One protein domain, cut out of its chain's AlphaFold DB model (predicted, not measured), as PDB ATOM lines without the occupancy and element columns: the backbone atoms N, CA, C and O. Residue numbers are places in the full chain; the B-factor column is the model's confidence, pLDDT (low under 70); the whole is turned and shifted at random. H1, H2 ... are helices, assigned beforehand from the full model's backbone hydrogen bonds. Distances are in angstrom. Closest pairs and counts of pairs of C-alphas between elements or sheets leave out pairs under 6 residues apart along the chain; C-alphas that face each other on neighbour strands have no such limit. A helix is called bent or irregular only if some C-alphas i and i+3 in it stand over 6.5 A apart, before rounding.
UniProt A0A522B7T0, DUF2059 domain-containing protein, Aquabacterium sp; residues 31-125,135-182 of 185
ATOM      1  N   LEU A  31     261.905 283.751 246.741       97.19
ATOM      2  CA  LEU A  31     261.584 285.159 246.533       97.19
ATOM      3  C   LEU A  31     260.142 285.486 246.946       97.19
ATOM      4  O   LEU A  31     259.925 286.530 247.557       97.19
ATOM      5  N   ASP A  32     259.184 284.593 246.679       97.56
ATOM      6  CA  ASP A  32     257.786 284.783 247.100       97.56
ATOM      7  C   ASP A  32     257.692 284.827 248.627       97.56
ATOM      8  O   ASP A  32     257.153 285.774 249.192       97.56
ATOM      9  N   LEU A  33     258.327 283.862 249.302       97.88
ATOM     10  CA  LEU A  33     258.371 283.808 250.765       97.88
ATOM     11  C   LEU A  33     259.091 285.019 251.371       97.88
ATOM     12  O   LEU A  33     258.690 285.519 252.414       97.88
ATOM     13  N   ALA A  34     260.159 285.506 250.736       97.50
ATOM     14  CA  ALA A  34     260.862 286.698 251.197       97.50
ATOM     15  C   ALA A  34     260.047 287.984 250.983       97.50
ATOM     16  O   ALA A  34     260.134 288.910 251.790       97.50
ATOM     17  N   THR A  35     259.241 288.040 249.921       97.75
ATOM     18  CA  THR A  35     258.308 289.144 249.653       97.75
ATOM     19  C   THR A  35     257.182 289.156 250.683       97.75
ATOM     20  O   THR A  35     256.884 290.197 251.270       97.75
ATOM     21  N   GLU A  36     256.612 287.986 250.966       97.56
ATOM     22  CA  GLU A  36     255.616 287.810 252.020       97.56
ATOM     23  C   GLU A  36     256.191 288.187 253.386       97.56
ATOM     24  O   GLU A  36     255.604 289.002 254.093       97.56
ATOM     25  N   LEU A  37     257.386 287.688 253.721       97.19
ATOM     26  CA  LEU A  37     258.065 288.029 254.968       97.19
ATOM     27  C   LEU A  37     258.284 289.540 255.098       97.19
ATOM     28  O   LEU A  37     258.006 290.085 256.155       97.19
ATOM     29  N   THR A  38     258.736 290.209 254.031       96.06
ATOM     30  CA  THR A  38     258.928 291.673 253.995       96.06
ATOM     31  C   THR A  38     257.630 292.419 254.292       96.06
ATOM     32  O   THR A  38     257.649 293.422 255.000       96.06
ATOM     33  N   THR A  39     256.508 291.917 253.771       95.19
ATOM     34  CA  THR A  39     255.177 292.500 253.983       95.19
ATOM     35  C   THR A  39     254.698 292.272 255.416       95.19
ATOM     36  O   THR A  39     254.222 293.201 256.059       95.19
ATOM     37  N   LEU A  40     254.859 291.051 255.940       96.31
ATOM     38  CA  LEU A  40     254.455 290.681 257.300       96.31
ATOM     39  C   LEU A  40     255.217 291.455 258.380       96.31
ATOM     40  O   LEU A  40     254.665 291.709 259.447       96.31
ATOM     41  N   THR A  41     256.473 291.814 258.116       93.81
ATOM     42  CA  THR A  41     257.320 292.569 259.051       93.81
ATOM     43  C   THR A  41     257.412 294.060 258.742       93.81
ATOM     44  O   THR A  41     258.108 294.779 259.452       93.81
ATOM     45  N   GLU A  42     256.714 294.536 257.708       93.38
ATOM     46  CA  GLU A  42     256.693 295.941 257.276       93.38
ATOM     47  C   GLU A  42     258.096 296.569 257.092       93.38
ATOM     48  O   GLU A  42     258.305 297.763 257.330       93.38
ATOM     49  N   LEU A  43     259.087 295.775 256.666       91.38
ATOM     50  CA  LEU A  43     260.483 296.236 256.572       91.38
ATOM     51  C   LEU A  43     260.679 297.346 255.541       91.38
ATOM     52  O   LEU A  43     261.538 298.209 255.709       91.38
ATOM     53  N   ASP A  44     259.890 297.333 254.472       93.06
ATOM     54  CA  ASP A  44     259.886 298.381 253.456       93.06
ATOM     55  C   ASP A  44     259.364 299.714 254.006       93.06
ATOM     56  O   ASP A  44     259.952 300.767 253.741       93.06
ATOM     57  N   ARG A  45     258.318 299.677 254.836       91.19
ATOM     58  CA  ARG A  45     257.807 300.848 255.550       91.19
ATOM     59  C   ARG A  45     258.841 301.390 256.532       91.19
ATOM     60  O   ARG A  45     259.090 302.595 256.523       91.19
ATOM     61  N   ALA A  46     259.467 300.527 257.333       87.94
ATOM     62  CA  ALA A  46     260.509 300.932 258.279       87.94
ATOM     63  C   ALA A  46     261.731 301.545 257.565       87.94
ATOM     64  O   ALA A  46     262.230 302.598 257.969       87.94
ATOM     65  N   ALA A  47     262.173 300.938 256.457       89.81
ATOM     66  CA  ALA A  47     263.268 301.461 255.643       89.81
ATOM     67  C   ALA A  47     262.941 302.846 255.060       89.81
ATOM     68  O   ALA A  47     263.761 303.764 255.153       89.81
ATOM     69  N   LEU A  48     261.732 303.032 254.511       91.44
ATOM     70  CA  LEU A  48     261.314 304.338 254.005       91.44
ATOM     71  C   LEU A  48     261.182 305.375 255.124       91.44
ATOM     72  O   LEU A  48     261.547 306.531 254.923       91.44
ATOM     73  N   PHE A  49     260.683 304.985 256.298       89.38
ATOM     74  CA  PHE A  49     260.602 305.882 257.448       89.38
ATOM     75  C   PHE A  49     261.986 306.422 257.826       89.38
ATOM     76  O   PHE A  49     262.160 307.635 257.928       89.38
ATOM     77  N   GLY A  50     262.990 305.546 257.952       87.00
ATOM     78  CA  GLY A  50     264.365 305.963 258.245       87.00
ATOM     79  C   GLY A  50     264.935 306.908 257.183       87.00
ATOM     80  O   GLY A  50     265.554 307.916 257.518       87.00
ATOM     81  N   ALA A  51     264.668 306.633 255.902       90.56
ATOM     82  CA  ALA A  51     265.067 307.515 254.808       90.56
ATOM     83  C   ALA A  51     264.402 308.899 254.892       90.56
ATOM     84  O   ALA A  51     265.076 309.915 254.732       90.56
ATOM     85  N   ARG A  52     263.096 308.955 255.178       91.62
ATOM     86  CA  ARG A  52     262.360 310.217 255.346       91.62
ATOM     87  C   ARG A  52     262.891 311.025 256.521       91.62
ATOM     88  O   ARG A  52     263.100 312.220 256.357       91.62
ATOM     89  N   LEU A  53     263.169 310.381 257.654       89.00
ATOM     90  CA  LEU A  53     263.744 311.048 258.820       89.00
ATOM     91  C   LEU A  53     265.116 311.659 258.499       89.00
ATOM     92  O   LEU A  53     265.383 312.803 258.860       89.00
ATOM     93  N   ALA A  54     265.972 310.928 257.775       89.75
ATOM     94  CA  ALA A  54     267.272 311.438 257.345       89.75
ATOM     95  C   ALA A  54     267.137 312.644 256.398       89.75
ATOM     96  O   ALA A  54     267.855 313.633 256.548       89.75
ATOM     97  N   VAL A  55     266.192 312.589 255.454       92.62
ATOM     98  CA  VAL A  55     265.907 313.700 254.535       92.62
ATOM     99  C   VAL A  55     265.346 314.914 255.282       92.62
ATOM    100  O   VAL A  55     265.797 316.034 255.053       92.62
ATOM    101  N   GLU A  56     264.406 314.706 256.203       92.44
ATOM    102  CA  GLU A  56     263.835 315.767 257.033       92.44
ATOM    103  C   GLU A  56     264.914 316.443 257.886       92.44
ATOM    104  O   GLU A  56     264.988 317.671 257.939       92.44
ATOM    105  N   GLN A  57     265.795 315.660 258.513       91.69
ATOM    106  CA  GLN A  57     266.922 316.196 259.269       91.69
ATOM    107  C   GLN A  57     267.877 316.988 258.366       91.69
ATOM    108  O   GLN A  57     268.275 318.094 258.730       91.69
ATOM    109  N   GLY A  58     268.204 316.465 257.182       93.62
ATOM    110  CA  GLY A  58     268.996 317.184 256.184       93.62
ATOM    111  C   GLY A  58     268.366 318.525 255.802       93.62
ATOM    112  O   GLY A  58     269.076 319.523 255.696       93.62
ATOM    113  N   ALA A  59     267.038 318.582 255.689       94.69
ATOM    114  CA  ALA A  59     266.321 319.812 255.378       94.69
ATOM    115  C   ALA A  59     266.284 320.807 256.543       94.69
ATOM    116  O   ALA A  59     266.488 322.005 256.339       94.69
ATOM    117  N   ARG A  60     266.104 320.333 257.782       93.75
ATOM    118  CA  ARG A  60     266.208 321.170 258.995       93.75
ATOM    119  C   ARG A  60     267.600 321.788 259.159       93.75
ATOM    120  O   ARG A  60     267.714 322.887 259.688       93.75
ATOM    121  N   LEU A  61     268.642 321.087 258.710       95.00
ATOM    122  CA  LEU A  61     270.030 321.553 258.739       95.00
ATOM    123  C   LEU A  61     270.427 322.386 257.505       95.00
ATOM    124  O   LEU A  61     271.557 322.862 257.441       95.00
ATOM    125  N   GLY A  62     269.528 322.566 256.530       95.56
ATOM    126  CA  GLY A  62     269.784 323.340 255.312       95.56
ATOM    127  C   GLY A  62     270.609 322.621 254.236       95.56
ATOM    128  O   GLY A  62     271.000 323.252 253.260       95.56
ATOM    129  N   TYR A  63     270.868 321.317 254.381       95.06
ATOM    130  CA  TYR A  63     271.576 320.509 253.376       95.06
ATOM    131  C   TYR A  63     270.664 319.996 252.256       95.06
ATOM    132  O   TYR A  63     271.147 319.651 251.181       95.06
ATOM    133  N   ILE A  64     269.360 319.901 252.520       94.12
ATOM    134  CA  ILE A  64     268.344 319.452 251.564       94.12
ATOM    135  C   ILE A  64     267.253 320.520 251.476       94.12
ATOM    136  O   ILE A  64     266.883 321.128 252.477       94.12
ATOM    137  N   ASP A  65     266.722 320.748 250.280       94.38
ATOM    138  CA  ASP A  65     265.610 321.675 250.088       94.38
ATOM    139  C   ASP A  65     264.313 321.173 250.764       94.38
ATOM    140  O   ASP A  65     263.995 319.978 250.748       94.38
ATOM    141  N   GLN A  66     263.529 322.083 251.347       93.94
ATOM    142  CA  GLN A  66     262.282 321.740 252.047       93.94
ATOM    143  C   GLN A  66     261.212 321.149 251.111       93.94
ATOM    144  O   GLN A  66     260.425 320.294 251.534       93.94
ATOM    145  N   ALA A  67     261.191 321.539 249.832       93.81
ATOM    146  CA  ALA A  67     260.307 320.943 248.835       93.81
ATOM    147  C   ALA A  67     260.722 319.499 248.519       93.81
ATOM    148  O   ALA A  67     259.858 318.623 248.423       93.81
ATOM    149  N   ALA A  68     262.028 319.213 248.452       93.25
ATOM    150  CA  ALA A  68     262.526 317.848 248.278       93.25
ATOM    151  C   ALA A  68     262.171 316.958 249.485       93.25
ATOM    152  O   ALA A  68     261.740 315.814 249.308       93.25
ATOM    153  N   ALA A  69     262.267 317.489 250.710       94.25
ATOM    154  CA  ALA A  69     261.831 316.778 251.914       94.25
ATOM    155  C   ALA A  69     260.320 316.507 251.931       94.25
ATOM    156  O   ALA A  69     259.895 315.382 252.205       94.25
ATOM    157  N   SER A  70     259.514 317.501 251.550       94.94
ATOM    158  CA  SER A  70     258.057 317.363 251.427       94.94
ATOM    159  C   SER A  70     257.667 316.321 250.371       94.94
ATOM    160  O   SER A  70     256.789 315.491 250.604       94.94
ATOM    161  N   CYS A  71     258.364 316.299 249.232       95.75
ATOM    162  CA  CYS A  71     258.180 315.278 248.203       95.75
ATOM    163  C   CYS A  71     258.528 313.872 248.722       95.75
ATOM    164  O   CYS A  71     257.747 312.935 248.533       95.75
ATOM    165  N   MET A  72     259.648 313.715 249.437       95.50
ATOM    166  CA  MET A  72     260.057 312.428 250.017       95.50
ATOM    167  C   MET A  72     259.073 311.902 251.067       95.50
ATOM    168  O   MET A  72     258.815 310.693 251.124       95.50
ATOM    169  N   ALA A  73     258.470 312.789 251.860       93.56
ATOM    170  CA  ALA A  73     257.421 312.426 252.807       93.56
ATOM    171  C   ALA A  73     256.202 311.781 252.113       93.56
ATOM    172  O   ALA A  73     255.583 310.880 252.678       93.56
ATOM    173  N   GLY A  74     255.907 312.171 250.866       93.56
ATOM    174  CA  GLY A  74     254.806 311.628 250.062       93.56
ATOM    175  C   GLY A  74     255.119 310.350 249.271       93.56
ATOM    176  O   GLY A  74     254.205 309.752 248.705       93.56
ATOM    177  N   LYS A  75     256.380 309.897 249.201       94.94
ATOM    178  CA  LYS A  75     256.746 308.733 248.372       94.94
ATOM    179  C   LYS A  75     256.152 307.418 248.912       94.94
ATOM    180  O   LYS A  75     256.177 307.216 250.118       94.94
ATOM    181  N   PRO A  76     255.673 306.489 248.071       95.25
ATOM    182  CA  PRO A  76     255.243 305.150 248.504       95.25
ATOM    183  C   PRO A  76     256.425 304.270 248.966       95.25
ATOM    184  O   PRO A  76     257.537 304.440 248.472       95.25
ATOM    185  N   HIS A  77     256.197 303.299 249.865       92.38
ATOM    186  CA  HIS A  77     257.234 302.348 250.332       92.38
ATOM    187  C   HIS A  77     257.422 301.136 249.415       92.38
ATOM    188  O   HIS A  77     258.489 300.529 249.402       92.38
ATOM    189  N   GLN A  78     256.416 300.822 248.599       94.44
ATOM    190  CA  GLN A  78     256.359 299.667 247.703       94.44
ATOM    191  C   GLN A  78     257.601 299.482 246.800       94.44
ATOM    192  O   GLN A  78     257.993 298.337 246.567       94.44
ATOM    193  N   PRO A  79     258.290 300.539 246.311       95.06
ATOM    194  CA  PRO A  79     259.540 300.367 245.564       95.06
ATOM    195  C   PRO A  79     260.653 299.628 246.332       95.06
ATOM    196  O   PRO A  79     261.557 299.074 245.705       95.06
ATOM    197  N   LEU A  80     260.596 299.595 247.669       94.75
ATOM    198  CA  LEU A  80     261.578 298.929 248.530       94.75
ATOM    199  C   LEU A  80     261.253 297.453 248.801       94.75
ATOM    200  O   LEU A  80     262.152 296.706 249.185       94.75
ATOM    201  N   THR A  81     260.024 296.992 248.555       95.44
ATOM    202  CA  THR A  81     259.623 295.611 248.862       95.44
ATOM    203  C   THR A  81     260.479 294.593 248.102       95.44
ATOM    204  O   THR A  81     261.065 293.691 248.696       95.44
ATOM    205  N   ALA A  82     260.623 294.758 246.783       96.12
ATOM    206  CA  ALA A  82     261.387 293.835 245.941       96.12
ATOM    207  C   ALA A  82     262.898 293.763 246.266       96.12
ATOM    208  O   ALA A  82     263.418 292.648 246.362       96.12
ATOM    209  N   PRO A  83     263.647 294.877 246.425       96.19
ATOM    210  CA  PRO A  83     265.059 294.796 246.801       96.19
ATOM    211  C   PRO A  83     265.262 294.201 248.204       96.19
ATOM    212  O   PRO A  83     266.184 293.405 248.376       96.19
ATOM    213  N   ILE A  84     264.377 294.485 249.168       96.00
ATOM    214  CA  ILE A  84     264.424 293.858 250.502       96.00
ATOM    215  C   ILE A  84     264.152 292.356 250.414       96.00
ATOM    216  O   ILE A  84     264.917 291.565 250.967       96.00
ATOM    217  N   ALA A  85     263.139 291.939 249.656       96.81
ATOM    218  CA  ALA A  85     262.843 290.525 249.452       96.81
ATOM    219  C   ALA A  85     264.032 289.773 248.830       96.81
ATOM    220  O   ALA A  85     264.386 288.686 249.280       96.81
ATOM    221  N   ARG A  86     264.710 290.363 247.836       97.00
ATOM    222  CA  ARG A  86     265.923 289.769 247.245       97.00
ATOM    223  C   ARG A  86     267.060 289.655 248.254       97.00
ATOM    224  O   ARG A  86     267.717 288.617 248.295       97.00
ATOM    225  N   TYR A  87     267.271 290.687 249.071       96.44
ATOM    226  CA  TYR A  87     268.255 290.648 250.147       96.44
ATOM    227  C   TYR A  87     267.953 289.502 251.124       96.44
ATOM    228  O   TYR A  87     268.810 288.654 251.362       96.44
ATOM    229  N   LEU A  88     266.715 289.395 251.618       96.38
ATOM    230  CA  LEU A  88     266.308 288.321 252.531       96.38
ATOM    231  C   LEU A  88     266.458 286.931 251.899       96.38
ATOM    232  O   LEU A  88     266.985 286.026 252.547       96.38
ATOM    233  N   ALA A  89     266.068 286.769 250.632       97.06
ATOM    234  CA  ALA A  89     266.213 285.513 249.897       97.06
ATOM    235  C   ALA A  89     267.679 285.086 249.706       97.06
ATOM    236  O   ALA A  89     267.951 283.894 249.579       97.06
ATOM    237  N   ALA A  90     268.625 286.030 249.712       96.31
ATOM    238  CA  ALA A  90     270.056 285.735 249.665       96.31
ATOM    239  C   ALA A  90     270.643 285.357 251.041       96.31
ATOM    240  O   ALA A  90     271.650 284.657 251.107       96.31
ATOM    241  N   GLN A  91     270.033 285.810 252.144       95.81
ATOM    242  CA  GLN A  91     270.525 285.569 253.511       95.81
ATOM    243  C   GLN A  91     269.908 284.323 254.170       95.81
ATOM    244  O   GLN A  91     270.482 283.723 255.092       95.81
ATOM    245  N   LEU A  92     268.717 283.936 253.721       96.56
ATOM    246  CA  LEU A  92     267.903 282.888 254.319       96.56
ATOM    247  C   LEU A  92     267.678 281.759 253.320       96.56
ATOM    248  O   LEU A  92     267.379 281.969 252.149       96.56
ATOM    249  N   THR A  93     267.770 280.531 253.808       97.06
ATOM    250  CA  THR A  93     267.347 279.358 253.046       97.06
ATOM    251  C   THR A  93     265.825 279.349 252.896       97.06
ATOM    252  O   THR A  93     265.098 279.910 253.718       97.06
ATOM    253  N   LYS A  94     265.306 278.625 251.896       97.06
ATOM    254  CA  LYS A  94     263.853 278.462 251.703       97.06
ATOM    255  C   LYS A  94     263.140 277.955 252.966       97.06
ATOM    256  O   LYS A  94     262.074 278.457 253.299       97.06
ATOM    257  N   LYS A  95     263.740 277.009 253.699       97.12
ATOM    258  CA  LYS A  95     263.175 276.477 254.953       97.12
ATOM    259  C   LYS A  95     263.135 277.533 256.063       97.12
ATOM    260  O   LYS A  95     262.160 277.600 256.803       97.12
ATOM    261  N   GLU A  96     264.174 278.360 256.179       97.88
ATOM    262  CA  GLU A  96     264.203 279.466 257.145       97.88
ATOM    263  C   GLU A  96     263.166 280.539 256.801       97.88
ATOM    264  O   GLU A  96     262.482 281.021 257.699       97.88
ATOM    265  N   LEU A  97     262.996 280.862 255.514       98.12
ATOM    266  CA  LEU A  97     261.954 281.777 255.044       98.12
ATOM    267  C   LEU A  97     260.552 281.248 255.359       98.12
ATOM    268  O   LEU A  97     259.744 281.987 255.905       98.12
ATOM    269  N   GLN A  98     260.277 279.968 255.093       97.94
ATOM    270  CA  GLN A  98     258.997 279.342 255.452       97.94
ATOM    271  C   GLN A  98     258.729 279.406 256.959       97.94
ATOM    272  O   GLN A  98     257.620 279.736 257.371       97.94
ATOM    273  N   ALA A  99     259.739 279.123 257.788       97.81
ATOM    274  CA  ALA A  99     259.606 279.210 259.240       97.81
ATOM    275  C   ALA A  99     259.346 280.653 259.711       97.81
ATOM    276  O   ALA A  99     258.507 280.871 260.582       97.81
ATOM    277  N   ALA A 100     260.038 281.633 259.124       98.00
ATOM    278  CA  ALA A 100     259.846 283.044 259.433       98.00
ATOM    279  C   ALA A 100     258.456 283.539 259.013       98.00
ATOM    280  O   ALA A 100     257.777 284.163 259.822       98.00
ATOM    281  N   VAL A 101     258.003 283.211 257.800       98.31
ATOM    282  CA  VAL A 101     256.640 283.511 257.330       98.31
ATOM    283  C   VAL A 101     255.603 282.885 258.260       98.31
ATOM    284  O   VAL A 101     254.689 283.573 258.695       98.31
ATOM    285  N   GLY A 102     255.774 281.617 258.648       98.00
ATOM    286  CA  GLY A 102     254.866 280.959 259.589       98.00
ATOM    287  C   GLY A 102     254.802 281.654 260.953       98.00
ATOM    288  O   GLY A 102     253.720 281.822 261.511       98.00
ATOM    289  N   PHE A 103     255.945 282.104 261.480       98.31
ATOM    290  CA  PHE A 103     255.992 282.832 262.747       98.31
ATOM    291  C   PHE A 103     255.369 284.228 262.637       98.31
ATOM    292  O   PHE A 103     254.424 284.529 263.364       98.31
ATOM    293  N   TYR A 104     255.842 285.072 261.717       97.56
ATOM    294  CA  TYR A 104     255.354 286.449 261.557       97.56
ATOM    295  C   TYR A 104     253.924 286.521 260.997       97.56
ATOM    296  O   TYR A 104     253.216 287.496 261.234       97.56
ATOM    297  N   GLY A 105     253.460 285.462 260.330       97.94
ATOM    298  CA  GLY A 105     252.073 285.275 259.906       97.94
ATOM    299  C   GLY A 105     251.134 284.796 261.017       97.94
ATOM    300  O   GLY A 105     249.922 284.743 260.806       97.94
ATOM    301  N   SER A 106     251.640 284.464 262.209       98.06
ATOM    302  CA  SER A 106     250.805 284.150 263.376       98.06
ATOM    303  C   SER A 106     250.271 285.419 264.053       98.06
ATOM    304  O   SER A 106     250.779 286.519 263.840       98.06
ATOM    305  N   GLU A 107     249.246 285.284 264.898       97.31
ATOM    306  CA  GLU A 107     248.748 286.405 265.709       97.31
ATOM    307  C   GLU A 107     249.843 286.985 266.616       97.31
ATOM    308  O   GLU A 107     250.037 288.200 266.647       97.31
ATOM    309  N   LEU A 108     250.610 286.111 267.276       97.31
ATOM    310  CA  LEU A 108     251.733 286.499 268.124       97.31
ATOM    311  C   LEU A 108     252.808 287.257 267.332       97.31
ATOM    312  O   LEU A 108     253.257 288.314 267.770       97.31
ATOM    313  N   GLY A 109     253.192 286.747 266.160       96.81
ATOM    314  CA  GLY A 109     254.200 287.373 265.304       96.81
ATOM    315  C   GLY A 109     253.771 288.742 264.777       96.81
ATOM    316  O   GLY A 109     254.554 289.687 264.836       96.81
ATOM    317  N   ARG A 110     252.512 288.891 264.345       95.94
ATOM    318  CA  ARG A 110     251.962 290.200 263.953       95.94
ATOM    319  C   ARG A 110     251.940 291.180 265.119       95.94
ATOM    320  O   ARG A 110     252.306 292.339 264.943       95.94
ATOM    321  N   ARG A 111     251.537 290.726 266.311       95.75
ATOM    322  CA  ARG A 111     251.533 291.574 267.508       95.75
ATOM    323  C   ARG A 111     252.947 292.004 267.888       95.75
ATOM    324  O   ARG A 111     253.139 293.160 268.239       95.75
ATOM    325  N   LEU A 112     253.937 291.118 267.758       94.88
ATOM    326  CA  LEU A 112     255.348 291.460 267.946       94.88
ATOM    327  C   LEU A 112     255.802 292.567 266.988       94.88
ATOM    328  O   LEU A 112     256.312 293.579 267.455       94.88
ATOM    329  N   VAL A 113     255.540 292.428 265.683       93.50
ATOM    330  CA  VAL A 113     255.884 293.457 264.680       93.50
ATOM    331  C   VAL A 113     255.225 294.798 265.009       93.50
ATOM    332  O   VAL A 113     255.875 295.835 264.948       93.50
ATOM    333  N   GLN A 114     253.950 294.791 265.410       91.88
ATOM    334  CA  GLN A 114     253.246 296.013 265.807       91.88
ATOM    335  C   GLN A 114     253.905 296.698 267.010       91.88
ATOM    336  O   GLN A 114     254.101 297.912 266.980       91.88
ATOM    337  N   GLN A 115     254.273 295.936 268.046       92.94
ATOM    338  CA  GLN A 115     254.946 296.484 269.226       92.94
ATOM    339  C   GLN A 115     256.341 297.032 268.896       92.94
ATOM    340  O   GLN A 115     256.692 298.113 269.365       92.94
ATOM    341  N   GLU A 116     257.120 296.329 268.068       89.44
ATOM    342  CA  GLU A 116     258.445 296.787 267.631       89.44
ATOM    343  C   GLU A 116     258.355 298.062 266.779       89.44
ATOM    344  O   GLU A 116     259.104 299.012 267.013       89.44
ATOM    345  N   ASN A 117     257.401 298.125 265.845       85.94
ATOM    346  CA  ASN A 117     257.169 299.310 265.018       85.94
ATOM    347  C   ASN A 117     256.714 300.507 265.858       85.94
ATOM    348  O   ASN A 117     257.197 301.619 265.645       85.94
ATOM    349  N   GLN A 118     255.827 300.289 266.834       86.75
ATOM    350  CA  GLN A 118     255.417 301.338 267.762       86.75
ATOM    351  C   GLN A 118     256.616 301.852 268.569       86.75
ATOM    352  O   GLN A 118     256.859 303.055 268.587       86.75
ATOM    353  N   ALA A 119     257.406 300.958 269.172       85.69
ATOM    354  CA  ALA A 119     258.580 301.344 269.953       85.69
ATOM    355  C   ALA A 119     259.608 302.125 269.116       85.69
ATOM    356  O   ALA A 119     260.207 303.086 269.601       85.69
ATOM    357  N   PHE A 120     259.794 301.740 267.850       83.00
ATOM    358  CA  PHE A 120     260.659 302.454 266.915       83.00
ATOM    359  C   PHE A 120     260.150 303.872 266.616       83.00
ATOM    360  O   PHE A 120     260.928 304.823 266.688       83.00
ATOM    361  N   VAL A 121     258.855 304.034 266.325       80.38
ATOM    362  CA  VAL A 121     258.245 305.351 266.063       80.38
ATOM    363  C   VAL A 121     258.266 306.235 267.310       80.38
ATOM    364  O   VAL A 121     258.655 307.402 267.224       80.38
ATOM    365  N   ASP A 122     257.902 305.687 268.470       83.56
ATOM    366  CA  ASP A 122     257.883 306.408 269.746       83.56
ATOM    367  C   ASP A 122     259.291 306.888 270.131       83.56
ATOM    368  O   ASP A 122     259.466 308.038 270.531       83.56
ATOM    369  N   GLY A 123     260.320 306.054 269.931       81.56
ATOM    370  CA  GLY A 123     261.717 306.419 270.188       81.56
ATOM    371  C   GLY A 123     262.263 307.525 269.274       81.56
ATOM    372  O   GLY A 123     263.258 308.165 269.617       81.56
ATOM    373  N   LEU A 124     261.622 307.767 268.128       75.38
ATOM    374  CA  LEU A 124     262.012 308.792 267.153       75.38
ATOM    375  C   LEU A 124     261.110 310.034 267.189       75.38
ATOM    376  O   LEU A 124     261.415 311.021 266.519       75.38
ATOM    377  N   THR A 125     260.043 310.016 267.992       72.50
ATOM    378  CA  THR A 125     259.070 311.108 268.108       72.50
ATOM    379  C   THR A 125     259.143 311.733 269.506       72.50
ATOM    380  O   THR A 125     258.590 311.180 270.459       72.50
ATOM    381  N   PRO A 135     252.132 293.765 277.726       93.38
ATOM    382  CA  PRO A 135     253.259 292.845 277.754       93.38
ATOM    383  C   PRO A 135     252.830 291.446 277.301       93.38
ATOM    384  O   PRO A 135     251.701 291.014 277.541       93.38
ATOM    385  N   PHE A 136     253.752 290.712 276.676       95.56
ATOM    386  CA  PHE A 136     253.535 289.302 276.359       95.56
ATOM    387  C   PHE A 136     253.349 288.479 277.636       95.56
ATOM    388  O   PHE A 136     254.048 288.662 278.637       95.56
ATOM    389  N   SER A 137     252.421 287.526 277.598       97.56
ATOM    390  CA  SER A 137     252.322 286.494 278.628       97.56
ATOM    391  C   SER A 137     253.579 285.616 278.637       97.56
ATOM    392  O   SER A 137     254.315 285.530 277.653       97.56
ATOM    393  N   LYS A 138     253.808 284.875 279.729       97.75
ATOM    394  CA  LYS A 138     254.948 283.942 279.823       97.75
ATOM    395  C   LYS A 138     254.954 282.891 278.705       97.75
ATOM    396  O   LYS A 138     256.019 282.527 278.217       97.75
ATOM    397  N   ALA A 139     253.777 282.405 278.306       97.81
ATOM    398  CA  ALA A 139     253.645 281.410 277.243       97.81
ATOM    399  C   ALA A 139     253.990 281.995 275.865       97.81
ATOM    400  O   ALA A 139     254.644 281.336 275.060       97.81
ATOM    401  N   GLU A 140     253.583 283.235 275.604       97.69
ATOM    402  CA  GLU A 140     253.919 283.949 274.371       97.69
ATOM    403  C   GLU A 140     255.407 284.289 274.319       97.69
ATOM    404  O   GLU A 140     256.054 284.032 273.305       97.69
ATOM    405  N   GLN A 141     255.981 284.765 275.427       97.56
ATOM    406  CA  GLN A 141     257.416 285.025 275.511       97.56
ATOM    407  C   GLN A 141     258.228 283.755 275.236       97.56
ATOM    408  O   GLN A 141     259.170 283.786 274.452       97.56
ATOM    409  N   ALA A 142     257.820 282.606 275.785       97.69
ATOM    410  CA  ALA A 142     258.485 281.334 275.512       97.69
ATOM    411  C   ALA A 142     258.437 280.938 274.022       97.69
ATOM    412  O   ALA A 142     259.398 280.355 273.515       97.69
ATOM    413  N   GLN A 143     257.353 281.260 273.308       97.75
ATOM    414  CA  GLN A 143     257.247 281.035 271.860       97.75
ATOM    415  C   GLN A 143     258.145 281.989 271.063       97.75
ATOM    416  O   GLN A 143     258.814 281.546 270.128       97.75
ATOM    417  N   ILE A 144     258.212 283.266 271.456       96.94
ATOM    418  CA  ILE A 144     259.140 284.246 270.873       96.94
ATOM    419  C   ILE A 144     260.585 283.766 271.066       96.94
ATOM    420  O   ILE A 144     261.341 283.681 270.100       96.94
ATOM    421  N   ASP A 145     260.953 283.356 272.280       96.88
ATOM    422  CA  ASP A 145     262.297 282.869 272.605       96.88
ATOM    423  C   ASP A 145     262.634 281.558 271.877       96.88
ATOM    424  O   ASP A 145     263.789 281.296 271.524       96.88
ATOM    425  N   ALA A 146     261.641 280.693 271.657       97.44
ATOM    426  CA  ALA A 146     261.807 279.486 270.855       97.44
ATOM    427  C   ALA A 146     262.080 279.832 269.385       97.44
ATOM    428  O   ALA A 146     263.022 279.292 268.798       97.44
ATOM    429  N   PHE A 147     261.324 280.770 268.805       97.38
ATOM    430  CA  PHE A 147     261.583 281.251 267.450       97.38
ATOM    431  C   PHE A 147     262.951 281.927 267.348       97.38
ATOM    432  O   PHE A 147     263.726 281.573 266.459       97.38
ATOM    433  N   ALA A 148     263.302 282.818 268.278       96.00
ATOM    434  CA  ALA A 148     264.582 283.526 268.302       96.00
ATOM    435  C   ALA A 148     265.791 282.575 268.352       96.00
ATOM    436  O   ALA A 148     266.832 282.862 267.762       96.00
ATOM    437  N   ARG A 149     265.649 281.411 268.998       96.81
ATOM    438  CA  ARG A 149     266.687 280.367 269.035       96.81
ATOM    439  C   ARG A 149     266.732 279.482 267.789       96.81
ATOM    440  O   ARG A 149     267.734 278.794 267.591       96.81
ATOM    441  N   SER A 150     265.698 279.495 266.950       97.56
ATOM    442  CA  SER A 150     265.690 278.770 265.674       97.56
ATOM    443  C   SER A 150     266.711 279.355 264.682       97.56
ATOM    444  O   SER A 150     267.085 280.520 264.812       97.56
ATOM    445  N   PRO A 151     267.140 278.611 263.643       97.69
ATOM    446  CA  PRO A 151     268.059 279.143 262.631       97.69
ATOM    447  C   PRO A 151     267.562 280.433 261.951       97.69
ATOM    448  O   PRO A 151     268.336 281.371 261.755       97.69
ATOM    449  N   ALA A 152     266.257 280.509 261.654       96.69
ATOM    450  CA  ALA A 152     265.639 281.698 261.071       96.69
ATOM    451  C   ALA A 152     265.653 282.877 262.055       96.69
ATOM    452  O   ALA A 152     266.131 283.958 261.714       96.69
ATOM    453  N   GLY A 153     265.199 282.655 263.293       94.69
ATOM    454  CA  GLY A 153     265.180 283.691 264.328       94.69
ATOM    455  C   GLY A 153     266.574 284.196 264.696       94.69
ATOM    456  O   GLY A 153     266.768 285.404 264.801       94.69
ATOM    457  N   GLN A 154     267.581 283.320 264.762       94.62
ATOM    458  CA  GLN A 154     268.964 283.736 265.005       94.62
ATOM    459  C   GLN A 154     269.473 284.690 263.921       94.62
ATOM    460  O   GLN A 154     270.188 285.642 264.224       94.62
ATOM    461  N   LYS A 155     269.124 284.467 262.649       93.00
ATOM    462  CA  LYS A 155     269.520 285.371 261.561       93.00
ATOM    463  C   LYS A 155     268.747 286.688 261.610       93.00
ATOM    464  O   LYS A 155     269.348 287.758 261.517       93.00
ATOM    465  N   LEU A 156     267.430 286.607 261.762       91.62
ATOM    466  CA  LEU A 156     266.543 287.763 261.674       91.62
ATOM    467  C   LEU A 156     266.676 288.689 262.889       91.62
ATOM    468  O   LEU A 156     266.863 289.890 262.708       91.62
ATOM    469  N   ILE A 157     266.672 288.124 264.098       87.06
ATOM    470  CA  ILE A 157     266.680 288.853 265.371       87.06
ATOM    471  C   ILE A 157     268.125 289.054 265.848       87.06
ATOM    472  O   ILE A 157     268.622 290.181 265.903       87.06
ATOM    473  N   THR A 158     268.854 287.967 266.126       77.81
ATOM    474  CA  THR A 158     270.167 288.041 266.802       77.81
ATOM    475  C   THR A 158     271.277 288.605 265.914       77.81
ATOM    476  O   THR A 158     272.030 289.475 266.339       77.81
ATOM    477  N   ARG A 159     271.384 288.138 264.665       73.75
ATOM    478  CA  ARG A 159     272.356 288.652 263.677       73.75
ATOM    479  C   ARG A 159     271.840 289.891 262.946       73.75
ATOM    480  O   ARG A 159     272.564 290.475 262.141       73.75
ATOM    481  N   SER A 160     270.601 290.284 263.243       84.56
ATOM    482  CA  SER A 160     269.963 291.509 262.779       84.56
ATOM    483  C   SER A 160     270.014 291.676 261.259       84.56
ATOM    484  O   SER A 160     270.254 292.775 260.762       84.56
ATOM    485  N   VAL A 161     269.783 290.587 260.511       83.00
ATOM    486  CA  VAL A 161     269.686 290.618 259.041       83.00
ATOM    487  C   VAL A 161     268.688 291.690 258.598       83.00
ATOM    488  O   VAL A 161     268.999 292.482 257.717       83.00
ATOM    489  N   MET A 162     267.542 291.804 259.277       81.00
ATOM    490  CA  MET A 162     266.545 292.841 258.987       81.00
ATOM    491  C   MET A 162     267.103 294.262 259.155       81.00
ATOM    492  O   MET A 162     266.963 295.091 258.262       81.00
ATOM    493  N   ARG A 163     267.822 294.529 260.253       81.38
ATOM    494  CA  ARG A 163     268.484 295.825 260.491       81.38
ATOM    495  C   ARG A 163     269.562 296.120 259.446       81.38
ATOM    496  O   ARG A 163     269.756 297.268 259.058       81.38
ATOM    497  N   ASN A 164     270.278 295.090 259.001       84.19
ATOM    498  CA  ASN A 164     271.358 295.228 258.030       84.19
ATOM    499  C   ASN A 164     270.851 295.426 256.594       84.19
ATOM    500  O   ASN A 164     271.616 295.932 255.775       84.19
ATOM    501  N   ALA A 165     269.583 295.119 256.295       82.44
ATOM    502  CA  ALA A 165     268.976 295.401 254.994       82.44
ATOM    503  C   ALA A 165     269.073 296.896 254.631       82.44
ATOM    504  O   ALA A 165     269.389 297.239 253.499       82.44
ATOM    505  N   GLY A 166     268.932 297.804 255.604       77.94
ATOM    506  CA  GLY A 166     269.102 299.246 255.371       77.94
ATOM    507  C   GLY A 166     270.514 299.667 254.929       77.94
ATOM    508  O   GLY A 166     270.695 300.786 254.460       77.94
ATOM    509  N   ARG A 167     271.517 298.788 255.063       84.38
ATOM    510  CA  ARG A 167     272.902 299.014 254.614       84.38
ATOM    511  C   ARG A 167     273.200 298.368 253.262       84.38
ATOM    512  O   ARG A 167     274.315 298.504 252.763       84.38
ATOM    513  N   ASP A 168     272.245 297.639 252.690       90.81
ATOM    514  CA  ASP A 168     272.430 296.992 251.400       90.81
ATOM    515  C   ASP A 168     272.484 298.044 250.271       90.81
ATOM    516  O   ASP A 168     271.574 298.875 250.159       90.81
ATOM    517  N   PRO A 169     273.511 298.019 249.402       91.75
ATOM    518  CA  PRO A 169     273.651 298.999 248.328       91.75
ATOM    519  C   PRO A 169     272.483 299.015 247.334       91.75
ATOM    520  O   PRO A 169     272.179 300.067 246.770       91.75
ATOM    521  N   ALA A 170     271.818 297.879 247.091       93.62
ATOM    522  CA  ALA A 170     270.688 297.826 246.170       93.62
ATOM    523  C   ALA A 170     269.450 298.504 246.768       93.62
ATOM    524  O   ALA A 170     268.728 299.191 246.044       93.62
ATOM    525  N   ILE A 171     269.238 298.368 248.081       93.12
ATOM    526  CA  ILE A 171     268.184 299.084 248.812       93.12
ATOM    527  C   ILE A 171     268.497 300.584 248.847       93.12
ATOM    528  O   ILE A 171     267.654 301.395 248.456       93.12
ATOM    529  N   ALA A 172     269.728 300.960 249.213       91.81
ATOM    530  CA  ALA A 172     270.168 302.356 249.240       91.81
ATOM    531  C   ALA A 172     269.998 303.045 247.876       91.81
ATOM    532  O   ALA A 172     269.497 304.164 247.801       91.81
ATOM    533  N   LYS A 173     270.321 302.352 246.776       94.81
ATOM    534  CA  LYS A 173     270.142 302.865 245.411       94.81
ATOM    535  C   LYS A 173     268.683 303.190 245.075       94.81
ATOM    536  O   LYS A 173     268.432 304.134 244.327       94.81
ATOM    537  N   VAL A 174     267.722 302.419 245.590       95.25
ATOM    538  CA  VAL A 174     266.295 302.721 245.395       95.25
ATOM    539  C   VAL A 174     265.903 303.967 246.179       95.25
ATOM    540  O   VAL A 174     265.276 304.852 245.604       95.25
ATOM    541  N   VAL A 175     266.334 304.086 247.437       93.25
ATOM    542  CA  VAL A 175     266.089 305.283 248.259       93.25
ATOM    543  C   VAL A 175     266.681 306.538 247.612       93.25
ATOM    544  O   VAL A 175     265.993 307.549 247.508       93.25
ATOM    545  N   MET A 176     267.924 306.467 247.127       92.06
ATOM    546  CA  MET A 176     268.568 307.585 246.431       92.06
ATOM    547  C   MET A 176     267.786 307.998 245.188       92.06
ATOM    548  O   MET A 176     267.502 309.173 245.025       92.06
ATOM    549  N   ARG A 177     267.335 307.044 244.365       94.50
ATOM    550  CA  ARG A 177     266.496 307.364 243.202       94.50
ATOM    551  C   ARG A 177     265.193 308.057 243.605       94.50
ATOM    552  O   ARG A 177     264.782 309.006 242.953       94.50
ATOM    553  N   MET A 178     264.548 307.592 244.677       94.31
ATOM    554  CA  MET A 178     263.332 308.231 245.185       94.31
ATOM    555  C   MET A 178     263.591 309.686 245.592       94.31
ATOM    556  O   MET A 178     262.730 310.528 245.344       94.31
ATOM    557  N   HIS A 179     264.756 309.968 246.182       92.50
ATOM    558  CA  HIS A 179     265.193 311.321 246.510       92.50
ATOM    559  C   HIS A 179     265.520 312.147 245.263       92.50
ATOM    560  O   HIS A 179     265.045 313.271 245.159       92.50
ATOM    561  N   ASP A 180     266.251 311.592 244.297       93.50
ATOM    562  CA  ASP A 180     266.609 312.277 243.051       93.50
ATOM    563  C   ASP A 180     265.362 312.716 242.264       93.50
ATOM    564  O   ASP A 180     265.334 313.809 241.705       93.50
ATOM    565  N   ASP A 181     264.293 311.913 242.279       94.56
ATOM    566  CA  ASP A 181     262.993 312.267 241.690       94.56
ATOM    567  C   ASP A 181     262.308 313.468 242.384       94.56
ATOM    568  O   ASP A 181     261.311 313.984 241.879       94.56
ATOM    569  N   CYS A 182     262.773 313.857 243.573       93.56
ATOM    570  CA  CYS A 182     262.253 314.969 244.370       93.56
ATOM    571  C   CYS A 182     263.114 316.236 244.292       93.56
ATOM    572  O   CYS A 182     262.685 317.278 244.789       93.56
TER     573      CYS A 182
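What this domain is: This is residues 31 to 125 and 135 to 182 of the 185 residues of the protein "DUF2059 domain-containing protein" of Aquabacterium sp (UniProt A0A522B7T0). You are looking at an elongated body built of helices alone. The hairpin of H2 and H3 makes one end, and H5, H7 and H8 make the other; H4 sits between, crossed by H1 and side by side with part of H10, while H6 makes a long arm that runs the same way as H2. The printed part has 143 residues with ten named helices, H1 to H10 in chain order, no named strand, and the class all helix. It is compact, with a radius of gyration of the C-alphas of 16.3 A, and spans 49 by 32 by 21 A, only just elongated.

How they stand to each other: Begin at H1, residues 31 to 40, which touches the hub H4, residues 78 to 91, at a steep tilt of 60 degrees; their closest C-alphas, of Ala 34 and Ala 85, are 4.6 A apart. H1 also touches H5, residues 94 to 104, the same way at a shallow tilt of 18 degrees, closest at C-alphas 37 and 101, 5.3 A. Next look at H2, residues 43 to 60, and H3, residues 66 to 73: this hairpin has a shallow tilt of 10 degrees, with C-alphas 59 and 66 closest at 5.6 A. Residues 43 to 48 of H2 touch H4, closest at C-alphas 44 and 80, 5.2 A. H6, residues 107 to 124, only just touches H5, only at the corner, with 3 pairs of C-alphas within 8 A, the closest 103 and 109 at 5.5 A. H7, residues 138 to 149, touches H8, residues 151 to 158, only at the corner, with C-alphas 147 and 153 closest at 5.4 A. H8 touches H5, closest at C-alphas 96 and 152, 4.7 A. H9, residues 161 to 165, touches H4, closest at C-alphas 84 and 165, 6.6 A. H10, residues 169 to 180, touches H4 opposite ways at a shallow tilt of 11 degrees, closest at C-alphas 83 and 171, 5.7 A. H4 is irregular, but only just: C-alphas 79 and 82 are 6.8 A apart. In H4, 8 of 10 O i to N i+4 pairs are within hydrogen-bond range; in the other nine helices every such pair is.

Where its parts are: Find C-alpha 31 at (261.584, 285.159, 246.533), where H1 begins. H2 measures 25.7 A, H4 20.8 A and H6 26.1 A from first to last C-alpha. H10 ends at C-alpha 180, (266.609, 312.277, 243.051).

The domain as a whole: The two C-alphas farthest apart, of Asp 65 and Ala 139, are 50.0 A apart. Residues 126 to 134 are not printed, and C-alphas 125 and 135 stand 21.5 A apart across this cut, in the link from H6 to H7. The links that are printed whole are tight. No printed residue is under 70 in pLDDT.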